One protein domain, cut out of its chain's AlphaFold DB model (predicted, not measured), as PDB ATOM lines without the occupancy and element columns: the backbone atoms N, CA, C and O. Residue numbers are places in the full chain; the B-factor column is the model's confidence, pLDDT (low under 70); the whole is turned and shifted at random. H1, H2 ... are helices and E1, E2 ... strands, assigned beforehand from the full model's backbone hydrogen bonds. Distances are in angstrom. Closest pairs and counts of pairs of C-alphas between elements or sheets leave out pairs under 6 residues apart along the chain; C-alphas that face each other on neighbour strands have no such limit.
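What this domain is: This is residues 4 to 101 of the 113 residues of an uncharacterized protein of Sphingobacterium sp (UniProt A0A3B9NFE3). A small twisted sheet of three strands has the short helix H1 over it and the longer H2 near edge strand E2; a long loop then leads to H3 at one end. The 98 printed residues hold E1, H1, E2, H2, H3, E3; the class is mixed, under half being in named elements. The mixed sheet runs E2, E1, E3. It is only just compact, close to loose: radius of gyration 14.6 A, spans 43 by 37 by 22 A.

Where its parts are: E1, residues 4 to 8, begins at C-alpha 4 (137.461, 124.269, 135.628). H1 is 15 to 20, E2 31 to 37, H2 41 to 53, 18.7 A long, H3 83 to 86. E3, 96 to 100, ends at C-alpha 100 (139.440, 124.459, 140.349).

How they stand to each other: E1 is parallel to E2, N 5 to O 32 being 2.8 A, and antiparallel to E3, N 6 to O 98 being 2.9 A. H1 is on the sheet, height 8.3 A, over E1. H2 is on it; the closest C-alphas, Ser 36 and Leu 47, are 7.6 A apart.

The domain as a whole: The printed part has no cut. The H2 to H3 link is long. Confidence is low at residues 63 to 85, among others.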
ATOM      1  N   LEU A   4     136.501 123.803 136.624       82.69
ATOM      2  CA  LEU A   4     137.461 124.269 135.628       82.69
ATOM      3  C   LEU A   4     138.717 123.413 135.692       82.69
ATOM      4  O   LEU A   4     139.277 123.243 136.767       82.69
ATOM      5  N   ILE A   5     139.179 122.902 134.556       82.38
ATOM      6  CA  ILE A   5     140.386 122.083 134.479       82.38
ATOM      7  C   ILE A   5     141.511 122.838 133.766       82.38
ATOM      8  O   ILE A   5     141.319 123.390 132.677       82.38
ATOM      9  N   ILE A   6     142.698 122.792 134.370       82.50
ATOM     10  CA  ILE A   6     143.984 123.041 133.718       82.50
ATOM     11  C   ILE A   6     144.682 121.687 133.559       82.50
ATOM     12  O   ILE A   6     144.980 121.015 134.546       82.50
ATOM     13  N   ASP A   7     144.903 121.277 132.314       79.19
ATOM     14  CA  ASP A   7     145.509 119.995 131.957       79.19
ATOM     15  C   ASP A   7     147.002 120.186 131.659       79.19
ATOM     16  O   ASP A   7     147.382 120.760 130.636       79.19
ATOM     17  N   LEU A   8     147.862 119.759 132.579       80.25
ATOM     18  CA  LEU A   8     149.312 119.834 132.432       80.25
ATOM     19  C   LEU A   8     149.838 118.521 131.850       80.25
ATOM     20  O   LEU A   8     149.503 117.442 132.337       80.25
ATOM     21  N   PHE A   9     150.726 118.626 130.860       78.69
ATOM     22  CA  PHE A   9     151.269 117.492 130.102       78.69
ATOM     23  C   PHE A   9     150.173 116.667 129.411       78.69
ATOM     24  O   PHE A   9     150.178 115.435 129.463       78.69
ATOM     25  N   ALA A  10     149.210 117.362 128.805       80.69
ATOM     26  CA  ALA A  10     147.964 116.789 128.300       80.69
ATOM     27  C   ALA A  10     148.167 115.620 127.312       80.69
ATOM     28  O   ALA A  10     147.355 114.689 127.238       80.69
ATOM     29  N   GLY A  11     149.261 115.647 126.546       81.88
ATOM     30  CA  GLY A  11     149.548 114.696 125.483       81.88
ATOM     31  C   GLY A  11     148.439 114.627 124.421       81.88
ATOM     32  O   GLY A  11     147.474 115.389 124.429       81.88
ATOM     33  N   PRO A  12     148.520 113.675 123.476       80.31
ATOM     34  CA  PRO A  12     147.473 113.482 122.474       80.31
ATOM     35  C   PRO A  12     146.356 112.532 122.950       80.31
ATOM     36  O   PRO A  12     145.352 112.349 122.261       80.31
ATOM     37  N   ARG A  13     146.507 111.877 124.110       69.25
ATOM     38  CA  ARG A  13     145.811 110.616 124.445       69.25
ATOM     39  C   ARG A  13     144.453 110.738 125.150       69.25
ATOM     40  O   ARG A  13     143.898 109.727 125.555       69.25
ATOM     41  N   GLY A  14     143.871 111.933 125.218       75.06
ATOM     42  CA  GLY A  14     142.414 112.085 125.369       75.06
ATOM     43  C   GLY A  14     141.841 111.891 126.776       75.06
ATOM     44  O   GLY A  14     140.624 111.894 126.921       75.06
ATOM     45  N   LEU A  15     142.674 111.782 127.816       79.62
ATOM     46  CA  LEU A  15     142.197 111.715 129.204       79.62
ATOM     47  C   LEU A  15     141.357 112.947 129.569       79.62
ATOM     48  O   LEU A  15     140.252 112.808 130.084       79.62
ATOM     49  N   GLY A  16     141.845 114.144 129.235       76.56
ATOM     50  CA  GLY A  16     141.085 115.376 129.426       76.56
ATOM     51  C   GLY A  16     139.751 115.396 128.664       76.56
ATOM     52  O   GLY A  16     138.753 115.911 129.173       76.56
ATOM     53  N   GLU A  17     139.687 114.777 127.481       80.06
ATOM     54  CA  GLU A  17     138.425 114.644 126.738       80.06
ATOM     55  C   GLU A  17     137.445 113.733 127.477       80.06
ATOM     56  O   GLU A  17     136.266 114.058 127.571       80.06
ATOM     57  N   CYS A  18     137.932 112.633 128.058       82.69
ATOM     58  CA  CYS A  18     137.104 111.729 128.852       82.69
ATOM     59  C   CYS A  18     136.474 112.460 130.048       82.69
ATOM     60  O   CYS A  18     135.258 112.400 130.222       82.69
ATOM     61  N   PHE A  19     137.257 113.245 130.796       83.00
ATOM     62  CA  PHE A  19     136.708 114.105 131.853       83.00
ATOM     63  C   PHE A  19     135.693 115.118 131.305       83.00
ATOM     64  O   PHE A  19     134.618 115.272 131.878       83.00
ATOM     65  N   SER A  20     135.992 115.772 130.179       81.12
ATOM     66  CA  SER A  20     135.097 116.783 129.591       81.12
ATOM     67  C   SER A  20     133.786 116.198 129.057       81.12
ATOM     68  O   SER A  20     132.798 116.916 128.946       81.12
ATOM     69  N   SER A  21     133.763 114.901 128.746       83.81
ATOM     70  CA  SER A  21     132.565 114.195 128.287       83.81
ATOM     71  C   SER A  21     131.586 113.841 129.414       83.81
ATOM     72  O   SER A  21     130.449 113.473 129.137       83.81
ATOM     73  N   MET A  22     132.002 113.955 130.682       86.50
ATOM     74  CA  MET A  22     131.136 113.665 131.823       86.50
ATOM     75  C   MET A  22     130.072 114.753 131.984       86.50
ATOM     76  O   MET A  22     130.394 115.921 132.218       86.50
ATOM     77  N   LEU A  23     128.808 114.345 131.900       87.56
ATOM     78  CA  LEU A  23     127.649 115.205 132.119       87.56
ATOM     79  C   LEU A  23     127.191 115.138 133.578       87.56
ATOM     80  O   LEU A  23     127.328 114.106 134.237       87.56
ATOM     81  N   GLY A  24     126.693 116.262 134.078       86.69
ATOM     82  CA  GLY A  24     126.047 116.353 135.380       86.69
ATOM     83  C   GLY A  24     124.552 116.084 135.266       86.69
ATOM     84  O   GLY A  24     124.024 115.903 134.170       86.69
ATOM     85  N   ASP A  25     123.861 116.134 136.402       87.50
ATOM     86  CA  ASP A  25     122.398 115.989 136.461       87.50
ATOM     87  C   ASP A  25     121.657 117.079 135.658       87.50
ATOM     88  O   ASP A  25     120.496 116.918 135.302       87.50
ATOM     89  N   ASP A  26     122.334 118.194 135.369       86.44
ATOM     90  CA  ASP A  26     121.855 119.323 134.571       86.44
ATOM     91  C   ASP A  26     122.200 119.212 133.072       86.44
ATOM     92  O   ASP A  26     122.135 120.214 132.367       86.44
ATOM     93  N   GLU A  27     122.626 118.031 132.603       83.12
ATOM     94  CA  GLU A  27     123.113 117.749 131.236       83.12
ATOM     95  C   GLU A  27     124.300 118.621 130.778       83.12
ATOM     96  O   GLU A  27     124.716 118.581 129.621       83.12
ATOM     97  N   ASN A  28     124.917 119.374 131.693       80.94
ATOM     98  CA  ASN A  28     126.095 120.186 131.412       80.94
ATOM     99  C   ASN A  28     127.382 119.400 131.678       80.94
ATOM    100  O   ASN A  28     127.459 118.606 132.617       80.94
ATOM    101  N   CYS A  29     128.444 119.686 130.916       82.00
ATOM    102  CA  CYS A  29     129.776 119.142 131.189       82.00
ATOM    103  C   CYS A  29     130.246 119.527 132.602       82.00
ATOM    104  O   CYS A  29     130.454 120.711 132.904       82.00
ATOM    105  N   VAL A  30     130.478 118.516 133.443       88.00
ATOM    106  CA  VAL A  30     130.962 118.678 134.823       88.00
ATOM    107  C   VAL A  30     132.376 119.225 134.832       88.00
ATOM    108  O   VAL A  30     132.708 120.054 135.671       88.00
ATOM    109  N   PHE A  31     133.217 118.805 133.892       85.94
ATOM    110  CA  PHE A  31     134.602 119.242 133.804       85.94
ATOM    111  C   PHE A  31     134.823 120.078 132.547       85.94
ATOM    112  O   PHE A  31     134.565 119.639 131.432       85.94
ATOM    113  N   GLN A  32     135.321 121.300 132.722       83.88
ATOM    114  CA  GLN A  32     135.563 122.238 131.634       83.88
ATOM    115  C   GLN A  32     137.050 122.538 131.513       83.88
ATOM    116  O   GLN A  32     137.591 123.348 132.268       83.88
ATOM    117  N   ILE A  33     137.714 121.935 130.528       81.44
ATOM    118  CA  ILE A  33     139.119 122.237 130.243       81.44
ATOM    119  C   ILE A  33     139.239 123.657 129.690       81.44
ATOM    120  O   ILE A  33     138.827 123.941 128.563       81.44
ATOM    121  N   LYS A  34     139.839 124.549 130.481       81.69
ATOM    122  CA  LYS A  34     140.104 125.942 130.092       81.69
ATOM    123  C   LYS A  34     141.503 126.130 129.522       81.69
ATOM    124  O   LYS A  34     141.685 127.020 128.690       81.69
ATOM    125  N   LEU A  35     142.460 125.280 129.889       79.38
ATOM    126  CA  LEU A  35     143.845 125.340 129.422       79.38
ATOM    127  C   LEU A  35     144.451 123.933 129.347       79.38
ATOM    128  O   LEU A  35     144.219 123.121 130.237       79.38
ATOM    129  N   SER A  36     145.236 123.675 128.302       79.38
ATOM    130  CA  SER A  36     146.060 122.470 128.162       79.38
ATOM    131  C   SER A  36     147.494 122.895 127.861       79.38
ATOM    132  O   SER A  36     147.704 123.719 126.972       79.38
ATOM    133  N   ILE A  37     148.467 122.346 128.583       78.50
ATOM    134  CA  ILE A  37     149.897 122.638 128.434       78.50
ATOM    135  C   ILE A  37     150.600 121.354 127.991       78.50
ATOM    136  O   ILE A  37     150.492 120.326 128.654       78.50
ATOM    137  N   GLU A  38     151.317 121.401 126.870       79.50
ATOM    138  CA  GLU A  38     152.003 120.244 126.286       79.50
ATOM    139  C   GLU A  38     153.257 120.689 125.535       79.50
ATOM    140  O   GLU A  38     153.205 121.671 124.807       79.50
ATOM    141  N   LYS A  39     154.365 119.960 125.686       74.75
ATOM    142  CA  LYS A  39     155.652 120.250 125.048       74.75
ATOM    143  C   LYS A  39     155.776 119.635 123.652       74.75
ATOM    144  O   LYS A  39     156.438 120.221 122.796       74.75
ATOM    145  N   ASP A  40     155.193 118.458 123.428       78.31
ATOM    146  CA  ASP A  40     155.297 117.747 122.156       78.31
ATOM    147  C   ASP A  40     154.485 118.452 121.047       78.31
ATOM    148  O   ASP A  40     153.268 118.640 121.180       78.31
ATOM    149  N   PRO A  41     155.119 118.854 119.929       75.38
ATOM    150  CA  PRO A  41     154.444 119.611 118.878       75.38
ATOM    151  C   PRO A  41     153.351 118.808 118.156       75.38
ATOM    152  O   PRO A  41     152.368 119.402 117.707       75.38
ATOM    153  N   TYR A  42     153.463 117.479 118.065       81.06
ATOM    154  CA  TYR A  42     152.436 116.638 117.434       81.06
ATOM    155  C   TYR A  42     151.198 116.494 118.329       81.06
ATOM    156  O   TYR A  42     150.054 116.583 117.868       81.06
ATOM    157  N   ALA A  43     151.409 116.354 119.635       82.88
ATOM    158  CA  ALA A  43     150.353 116.406 120.629       82.88
ATOM    159  C   ALA A  43     149.670 117.781 120.651       82.88
ATOM    160  O   ALA A  43     148.441 117.844 120.702       82.88
ATOM    161  N   ASN A  44     150.424 118.877 120.502       78.44
ATOM    162  CA  ASN A  44     149.857 120.224 120.394       78.44
ATOM    163  C   ASN A  44     148.888 120.362 119.210       78.44
ATOM    164  O   ASN A  44     147.793 120.894 119.386       78.44
ATOM    165  N   GLN A  45     149.242 119.844 118.029       79.44
ATOM    166  CA  GLN A  45     148.346 119.854 116.863       79.44
ATOM    167  C   GLN A  45     147.030 119.126 117.159       79.44
ATOM    168  O   GLN A  45     145.951 119.633 116.851       79.44
ATOM    169  N   THR A  46     147.116 117.976 117.832       84.56
ATOM    170  CA  THR A  46     145.940 117.205 118.260       84.56
ATOM    171  C   THR A  46     145.077 118.006 119.243       84.56
ATOM    172  O   THR A  46     143.861 118.086 119.082       84.56
ATOM    173  N   LEU A  47     145.694 118.638 120.244       82.38
ATOM    174  CA  LEU A  47     144.997 119.429 121.263       82.38
ATOM    175  C   LEU A  47     144.337 120.687 120.680       82.38
ATOM    176  O   LEU A  47     143.202 120.993 121.048       82.38
ATOM    177  N   ARG A  48     145.001 121.387 119.746       81.06
ATOM    178  CA  ARG A  48     144.424 122.523 119.002       81.06
ATOM    179  C   ARG A  48     143.166 122.100 118.254       81.06
ATOM    180  O   ARG A  48     142.133 122.748 118.394       81.06
ATOM    181  N   LEU A  49     143.254 121.002 117.501       82.12
ATOM    182  CA  LEU A  49     142.139 120.490 116.710       82.12
ATOM    183  C   LEU A  49     140.946 120.133 117.604       82.12
ATOM    184  O   LEU A  49     139.828 120.576 117.356       82.12
ATOM    185  N   ARG A  50     141.184 119.395 118.693       83.06
ATOM    186  CA  ARG A  50     140.122 119.045 119.647       83.06
ATOM    187  C   ARG A  50     139.516 120.270 120.318       83.06
ATOM    188  O   ARG A  50     138.299 120.347 120.444       83.06
ATOM    189  N   ARG A  51     140.336 121.252 120.709       80.19
ATOM    190  CA  ARG A  51     139.831 122.497 121.298       80.19
ATOM    191  C   ARG A  51     138.954 123.274 120.333       80.19
ATOM    192  O   ARG A  51     137.933 123.785 120.774       80.19
ATOM    193  N   PHE A  52     139.351 123.358 119.069       80.75
ATOM    194  CA  PHE A  52     138.535 123.977 118.035       80.75
ATOM    195  C   PHE A  52     137.165 123.295 117.957       80.75
ATOM    196  O   PHE A  52     136.150 123.953 118.148       80.75
ATOM    197  N   PHE A  53     137.119 121.969 117.798       78.00
ATOM    198  CA  PHE A  53     135.842 121.253 117.698       78.00
ATOM    199  C   PHE A  53     134.986 121.328 118.968       78.00
ATOM    200  O   PHE A  53     133.769 121.380 118.856       78.00
ATOM    201  N   ARG A  54     135.585 121.421 120.165       75.88
ATOM    202  CA  ARG A  54     134.840 121.630 121.422       75.88
ATOM    203  C   ARG A  54     134.075 122.956 121.490       75.88
ATOM    204  O   ARG A  54     133.245 123.110 122.379       75.88
ATOM    205  N   GLN A  55     134.376 123.927 120.626       71.75
ATOM    206  CA  GLN A  55     133.653 125.204 120.594       71.75
ATOM    207  C   GLN A  55     132.291 125.096 119.900       71.75
ATOM    208  O   GLN A  55     131.486 126.015 120.019       71.75
ATOM    209  N   PHE A  56     132.031 123.996 119.194       75.81
ATOM    210  CA  PHE A  56     130.832 123.806 118.391       75.81
ATOM    211  C   PHE A  56     130.023 122.623 118.921       75.81
ATOM    212  O   PHE A  56     130.584 121.614 119.353       75.81
ATOM    213  N   THR A  57     128.696 122.711 118.845       73.19
ATOM    214  CA  THR A  57     127.862 121.504 118.891       73.19
ATOM    215  C   THR A  57     128.059 120.710 117.592       73.19
ATOM    216  O   THR A  57     128.454 121.306 116.584       73.19
ATOM    217  N   PRO A  58     127.813 119.383 117.568       69.75
ATOM    218  CA  PRO A  58     128.004 118.564 116.365       69.75
ATOM    219  C   PRO A  58     127.345 119.147 115.106       69.75
ATOM    220  O   PRO A  58     127.919 119.079 114.020       69.75
ATOM    221  N   ASP A  59     126.196 119.801 115.274       75.31
ATOM    222  CA  ASP A  59     125.412 120.409 114.193       75.31
ATOM    223  C   ASP A  59     125.939 121.786 113.744       75.31
ATOM    224  O   ASP A  59     125.530 122.306 112.709       75.31
ATOM    225  N   GLN A  60     126.845 122.390 114.517       75.00
ATOM    226  CA  GLN A  60     127.409 123.725 114.289       75.00
ATOM    227  C   GLN A  60     128.875 123.694 113.844       75.00
ATOM    228  O   GLN A  60     129.506 124.748 113.734       75.00
ATOM    229  N   ILE A  61     129.434 122.508 113.582       77.38
ATOM    230  CA  ILE A  61     130.810 122.380 113.103       77.38
ATOM    231  C   ILE A  61     130.929 123.071 111.733       77.38
ATOM    232  O   ILE A  61     130.244 122.669 110.785       77.38
ATOM    233  N   PRO A  62     131.811 124.077 111.580       73.81
ATOM    234  CA  PRO A  62     131.973 124.759 110.306       73.81
ATOM    235  C   PRO A  62     132.466 123.777 109.235       73.81
ATOM    236  O   PRO A  62     133.393 123.002 109.472       73.81
ATOM    237  N   GLN A  63     131.874 123.811 108.041       69.19
ATOM    238  CA  GLN A  63     132.311 122.981 106.915       69.19
ATOM    239  C   GLN A  63     133.172 123.798 105.940       69.19
ATOM    240  O   GLN A  63     132.754 124.855 105.477       69.19
ATOM    241  N   GLY A  64     134.377 123.312 105.608       62.75
ATOM    242  CA  GLY A  64     135.236 123.926 104.586       62.75
ATOM    243  C   GLY A  64     136.746 123.736 104.791       62.75
ATOM    244  O   GLY A  64     137.207 123.346 105.859       62.75
ATOM    245  N   LYS A  65     137.539 124.044 103.749       54.62
ATOM    246  CA  LYS A  65     139.020 123.925 103.730       54.62
ATOM    247  C   LYS A  65     139.764 124.959 104.598       54.62
ATOM    248  O   LYS A  65     140.970 124.834 104.769       54.62
ATOM    249  N   ASN A  66     139.057 125.939 105.161       51.66
ATOM    250  CA  ASN A  66     139.611 127.049 105.947       51.66
ATOM    251  C   ASN A  66     139.323 126.920 107.457       51.66
ATOM    252  O   ASN A  66     139.234 127.900 108.186       51.66
ATOM    253  N   LEU A  67     139.190 125.686 107.950       54.09
ATOM    254  CA  LEU A  67     138.885 125.411 109.359       54.09
ATOM    255  C   LEU A  67     140.004 125.845 110.328       54.09
ATOM    256  O   LEU A  67     139.766 126.066 111.509       54.09
ATOM    257  N   LEU A  68     141.231 125.987 109.817       53.28
ATOM    258  CA  LEU A  68     142.422 126.402 110.567       53.28
ATOM    259  C   LEU A  68     142.892 127.823 110.219       53.28
ATOM    260  O   LEU A  68     143.889 128.273 110.776       53.28
ATOM    261  N   SER A  69     142.204 128.523 109.313       51.34
ATOM    262  CA  SER A  69     142.538 129.898 108.915       51.34
ATOM    263  C   SER A  69     141.735 130.941 109.692       51.34
ATOM    264  O   SER A  69     141.611 132.077 109.243       51.34
ATOM    265  N   VAL A  70     141.145 130.558 110.827       50.56
ATOM    266  CA  VAL A  70     140.610 131.537 111.771       50.56
ATOM    267  C   VAL A  70     141.808 132.336 112.272       50.56
ATOM    268  O   VAL A  70     142.648 131.796 112.998       50.56
ATOM    269  N   GLU A  71     141.909 133.594 111.839       49.03
ATOM    270  CA  GLU A  71     142.817 134.580 112.419       49.03
ATOM    271  C   GLU A  71     142.421 134.743 113.883       49.03
ATOM    272  O   GLU A  71     141.497 135.462 114.252       49.03
ATOM    273  N   THR A  72     143.059 133.941 114.723       47.97
ATOM    274  CA  THR A  72     142.943 134.044 116.164       47.97
ATOM    275  C   THR A  72     143.982 135.064 116.587       47.97
ATOM    276  O   THR A  72     145.138 134.980 116.179       47.97
ATOM    277  N   GLU A  73     143.558 136.040 117.390       51.66
ATOM    278  CA  GLU A  73     144.402 137.118 117.933       51.66
ATOM    279  C   GLU A  73     145.661 136.577 118.643       51.66
ATOM    280  O   GLU A  73     146.664 137.270 118.776       51.66
ATOM    281  N   PHE A  74     145.614 135.300 119.035       42.97
ATOM    282  CA  PHE A  74     146.704 134.544 119.624       42.97
ATOM    283  C   PHE A  74     147.045 133.335 118.761       42.97
ATOM    284  O   PHE A  74     146.200 132.473 118.494       42.97
ATOM    285  N   SER A  75     148.317 133.214 118.394       47.19
ATOM    286  CA  SER A  75     148.838 131.975 117.841       47.19
ATOM    287  C   SER A  75     148.739 130.908 118.935       47.19
ATOM    288  O   SER A  75     149.044 131.182 120.094       47.19
ATOM    289  N   PRO A  76     148.383 129.646 118.653       49.22
ATOM    290  CA  PRO A  76     148.318 128.699 119.763       49.22
ATOM    291  C   PRO A  76     149.691 128.256 120.316       49.22
ATOM    292  O   PRO A  76     149.751 127.349 121.140       49.22
ATOM    293  N   GLN A  77     150.797 128.858 119.849       52.06
ATOM    294  CA  GLN A  77     152.093 128.820 120.538       52.06
ATOM    295  C   GLN A  77     152.124 129.803 121.722       52.06
ATOM    296  O   GLN A  77     152.910 129.606 122.638       52.06
ATOM    297  N   ASP A  78     151.230 130.787 121.770       51.69
ATOM    298  CA  ASP A  78     151.139 131.777 122.851       51.69
ATOM    299  C   ASP A  78     150.612 131.146 124.151       51.69
ATOM    300  O   ASP A  78     150.900 131.611 125.250       51.69
ATOM    301  N   PHE A  79     149.900 130.021 124.041       48.38
ATOM    302  CA  PHE A  79     149.467 129.199 125.177       48.38
ATOM    303  C   PHE A  79     150.466 128.078 125.519       48.38
ATOM    304  O   PHE A  79     150.192 127.241 126.383       48.38
ATOM    305  N   LEU A  80     151.621 128.028 124.841       50.50
ATOM    306  CA  LEU A  80     152.663 127.036 125.078       50.50
ATOM    307  C   LEU A  80     153.576 127.486 126.221       50.50
ATOM    308  O   LEU A  80     154.511 128.263 126.035       50.50
ATOM    309  N   ILE A  81     153.361 126.922 127.404       60.72
ATOM    310  CA  ILE A  81     154.267 127.112 128.537       60.72
ATOM    311  C   ILE A  81     155.288 125.970 128.546       60.72
ATOM    312  O   ILE A  81     154.960 124.829 128.868       60.72
ATOM    313  N   LYS A  82     156.545 126.270 128.201       62.41
ATOM    314  CA  LYS A  82     157.651 125.309 128.331       62.41
ATOM    315  C   LYS A  82     158.018 125.142 129.802       62.41
ATOM    316  O   LYS A  82     158.532 126.074 130.414       62.41
ATOM    317  N   SER A  83     157.782 123.958 130.361       65.38
ATOM    318  CA  SER A  83     158.037 123.657 131.775       65.38
ATOM    319  C   SER A  83     159.505 123.859 132.177       65.38
ATOM    320  O   SER A  83     159.784 124.286 133.296       65.38
ATOM    321  N   GLU A  84     160.450 123.634 131.254       65.94
ATOM    322  CA  GLU A  84     161.878 123.898 131.480       65.94
ATOM    323  C   GLU A  84     162.190 125.363 131.816       65.94
ATOM    324  O   GLU A  84     163.100 125.615 132.603       65.94
ATOM    325  N   ASN A  85     161.403 126.319 131.310       68.56
ATOM    326  CA  ASN A  85     161.586 127.744 131.605       68.56
ATOM    327  C   ASN A  85     161.243 128.086 133.065       68.56
ATOM    328  O   ASN A  85     161.572 129.168 133.534       68.56
ATOM    329  N   TYR A  86     160.602 127.158 133.780       71.88
ATOM    330  CA  TYR A  86     160.213 127.279 135.184       71.88
ATOM    331  C   TYR A  86     160.963 126.271 136.072       71.88
ATOM    332  O   TYR A  86     160.532 125.976 137.182       71.88
ATOM    333  N   GLY A  87     162.063 125.686 135.577       66.62
ATOM    334  CA  GLY A  87     162.853 124.694 136.314       66.62
ATOM    335  C   GLY A  87     162.190 123.316 136.440       66.62
ATOM    336  O   GLY A  87     162.720 122.431 137.111       66.62
ATOM    337  N   VAL A  88     161.054 123.094 135.772       68.25
ATOM    338  CA  VAL A  88     160.324 121.823 135.817       68.25
ATOM    339  C   VAL A  88     160.814 120.916 134.686       68.25
ATOM    340  O   VAL A  88     160.408 121.026 133.525       68.25
ATOM    341  N   LEU A  89     161.710 119.988 135.031       61.25
ATOM    342  CA  LEU A  89     162.244 118.983 134.107       61.25
ATOM    343  C   LEU A  89     161.193 117.901 133.796       61.25
ATOM    344  O   LEU A  89     161.002 116.949 134.558       61.25
ATOM    345  N   GLN A  90     160.544 117.990 132.633       64.06
ATOM    346  CA  GLN A  90     159.643 116.943 132.146       64.06
ATOM    347  C   GLN A  90     160.433 115.815 131.458       64.06
ATOM    348  O   GLN A  90     160.802 115.910 130.291       64.06
ATOM    349  N   LYS A  91     160.672 114.709 132.177       54.19
ATOM    350  CA  LYS A  91     161.261 113.473 131.615       54.19
ATOM    351  C   LYS A  91     160.245 112.355 131.314       54.19
ATOM    352  O   LYS A  91     160.649 111.288 130.865       54.19
ATOM    353  N   ARG A  92     158.946 112.535 131.603       53.56
ATOM    354  CA  ARG A  92     157.907 111.493 131.419       53.56
ATOM    355  C   ARG A  92     156.574 112.079 130.948       53.56
ATOM    356  O   ARG A  92     156.207 113.171 131.374       53.56
ATOM    357  N   HIS A  93     155.829 111.288 130.177       54.19
ATOM    358  CA  HIS A  93     154.442 111.524 129.756       54.19
ATOM    359  C   HIS A  93     153.454 111.371 130.934       54.19
ATOM    360  O   HIS A  93     152.651 110.442 130.961       54.19
ATOM    361  N   ARG A  94     153.574 112.193 131.981       58.75
ATOM    362  CA  ARG A  94     152.668 112.162 133.143       58.75
ATOM    363  C   ARG A  94     151.650 113.279 133.017       58.75
ATOM    364  O   ARG A  94     152.070 114.416 133.108       58.75
ATOM    365  N   ILE A  95     150.369 112.952 132.867       53.81
ATOM    366  CA  ILE A  95     149.263 113.919 132.820       53.81
ATOM    367  C   ILE A  95     148.931 114.371 134.252       53.81
ATOM    368  O   ILE A  95     148.773 113.522 135.131       53.81
ATOM    369  N   ILE A  96     148.831 115.681 134.496       63.41
ATOM    370  CA  ILE A  96     148.360 116.257 135.766       63.41
ATOM    371  C   ILE A  96     147.147 117.139 135.465       63.41
ATOM    372  O   ILE A  96     147.277 118.214 134.888       63.41
ATOM    373  N   LEU A  97     145.966 116.694 135.890       61.81
ATOM    374  CA  LEU A  97     144.720 117.450 135.777       61.81
ATOM    375  C   LEU A  97     144.477 118.209 137.082       61.81
ATOM    376  O   LEU A  97     144.265 117.595 138.127       61.81
ATOM    377  N   LEU A  98     144.501 119.540 137.023       73.25
ATOM    378  CA  LEU A  98     144.152 120.399 138.151       73.25
ATOM    379  C   LEU A  98     142.730 120.930 137.969       73.25
ATOM    380  O   LEU A  98     142.471 121.699 137.045       73.25
ATOM    381  N   GLY A  99     141.821 120.530 138.857       72.44
ATOM    382  CA  GLY A  99     140.449 121.033 138.904       72.44
ATOM    383  C   GLY A  99     140.291 122.171 139.914       72.44
ATOM    384  O   GLY A  99     140.570 121.978 141.094       72.44
ATOM    385  N   ILE A 100     139.798 123.332 139.481       74.56
ATOM    386  CA  ILE A 100     139.440 124.459 140.349       74.56
ATOM    387  C   ILE A 100     137.924 124.460 140.552       74.56
ATOM    388  O   ILE A 100     137.143 124.608 139.606       74.56
ATOM    389  N   ARG A 101     137.514 124.301 141.810       78.62
ATOM    390  CA  ARG A 101     136.122 124.390 142.264       78.62
ATOM    391  C   ARG A 101     135.877 125.797 142.812       78.62
ATOM    392  O   ARG A 101     136.336 126.117 143.900       78.62
TER     393      ARG A 101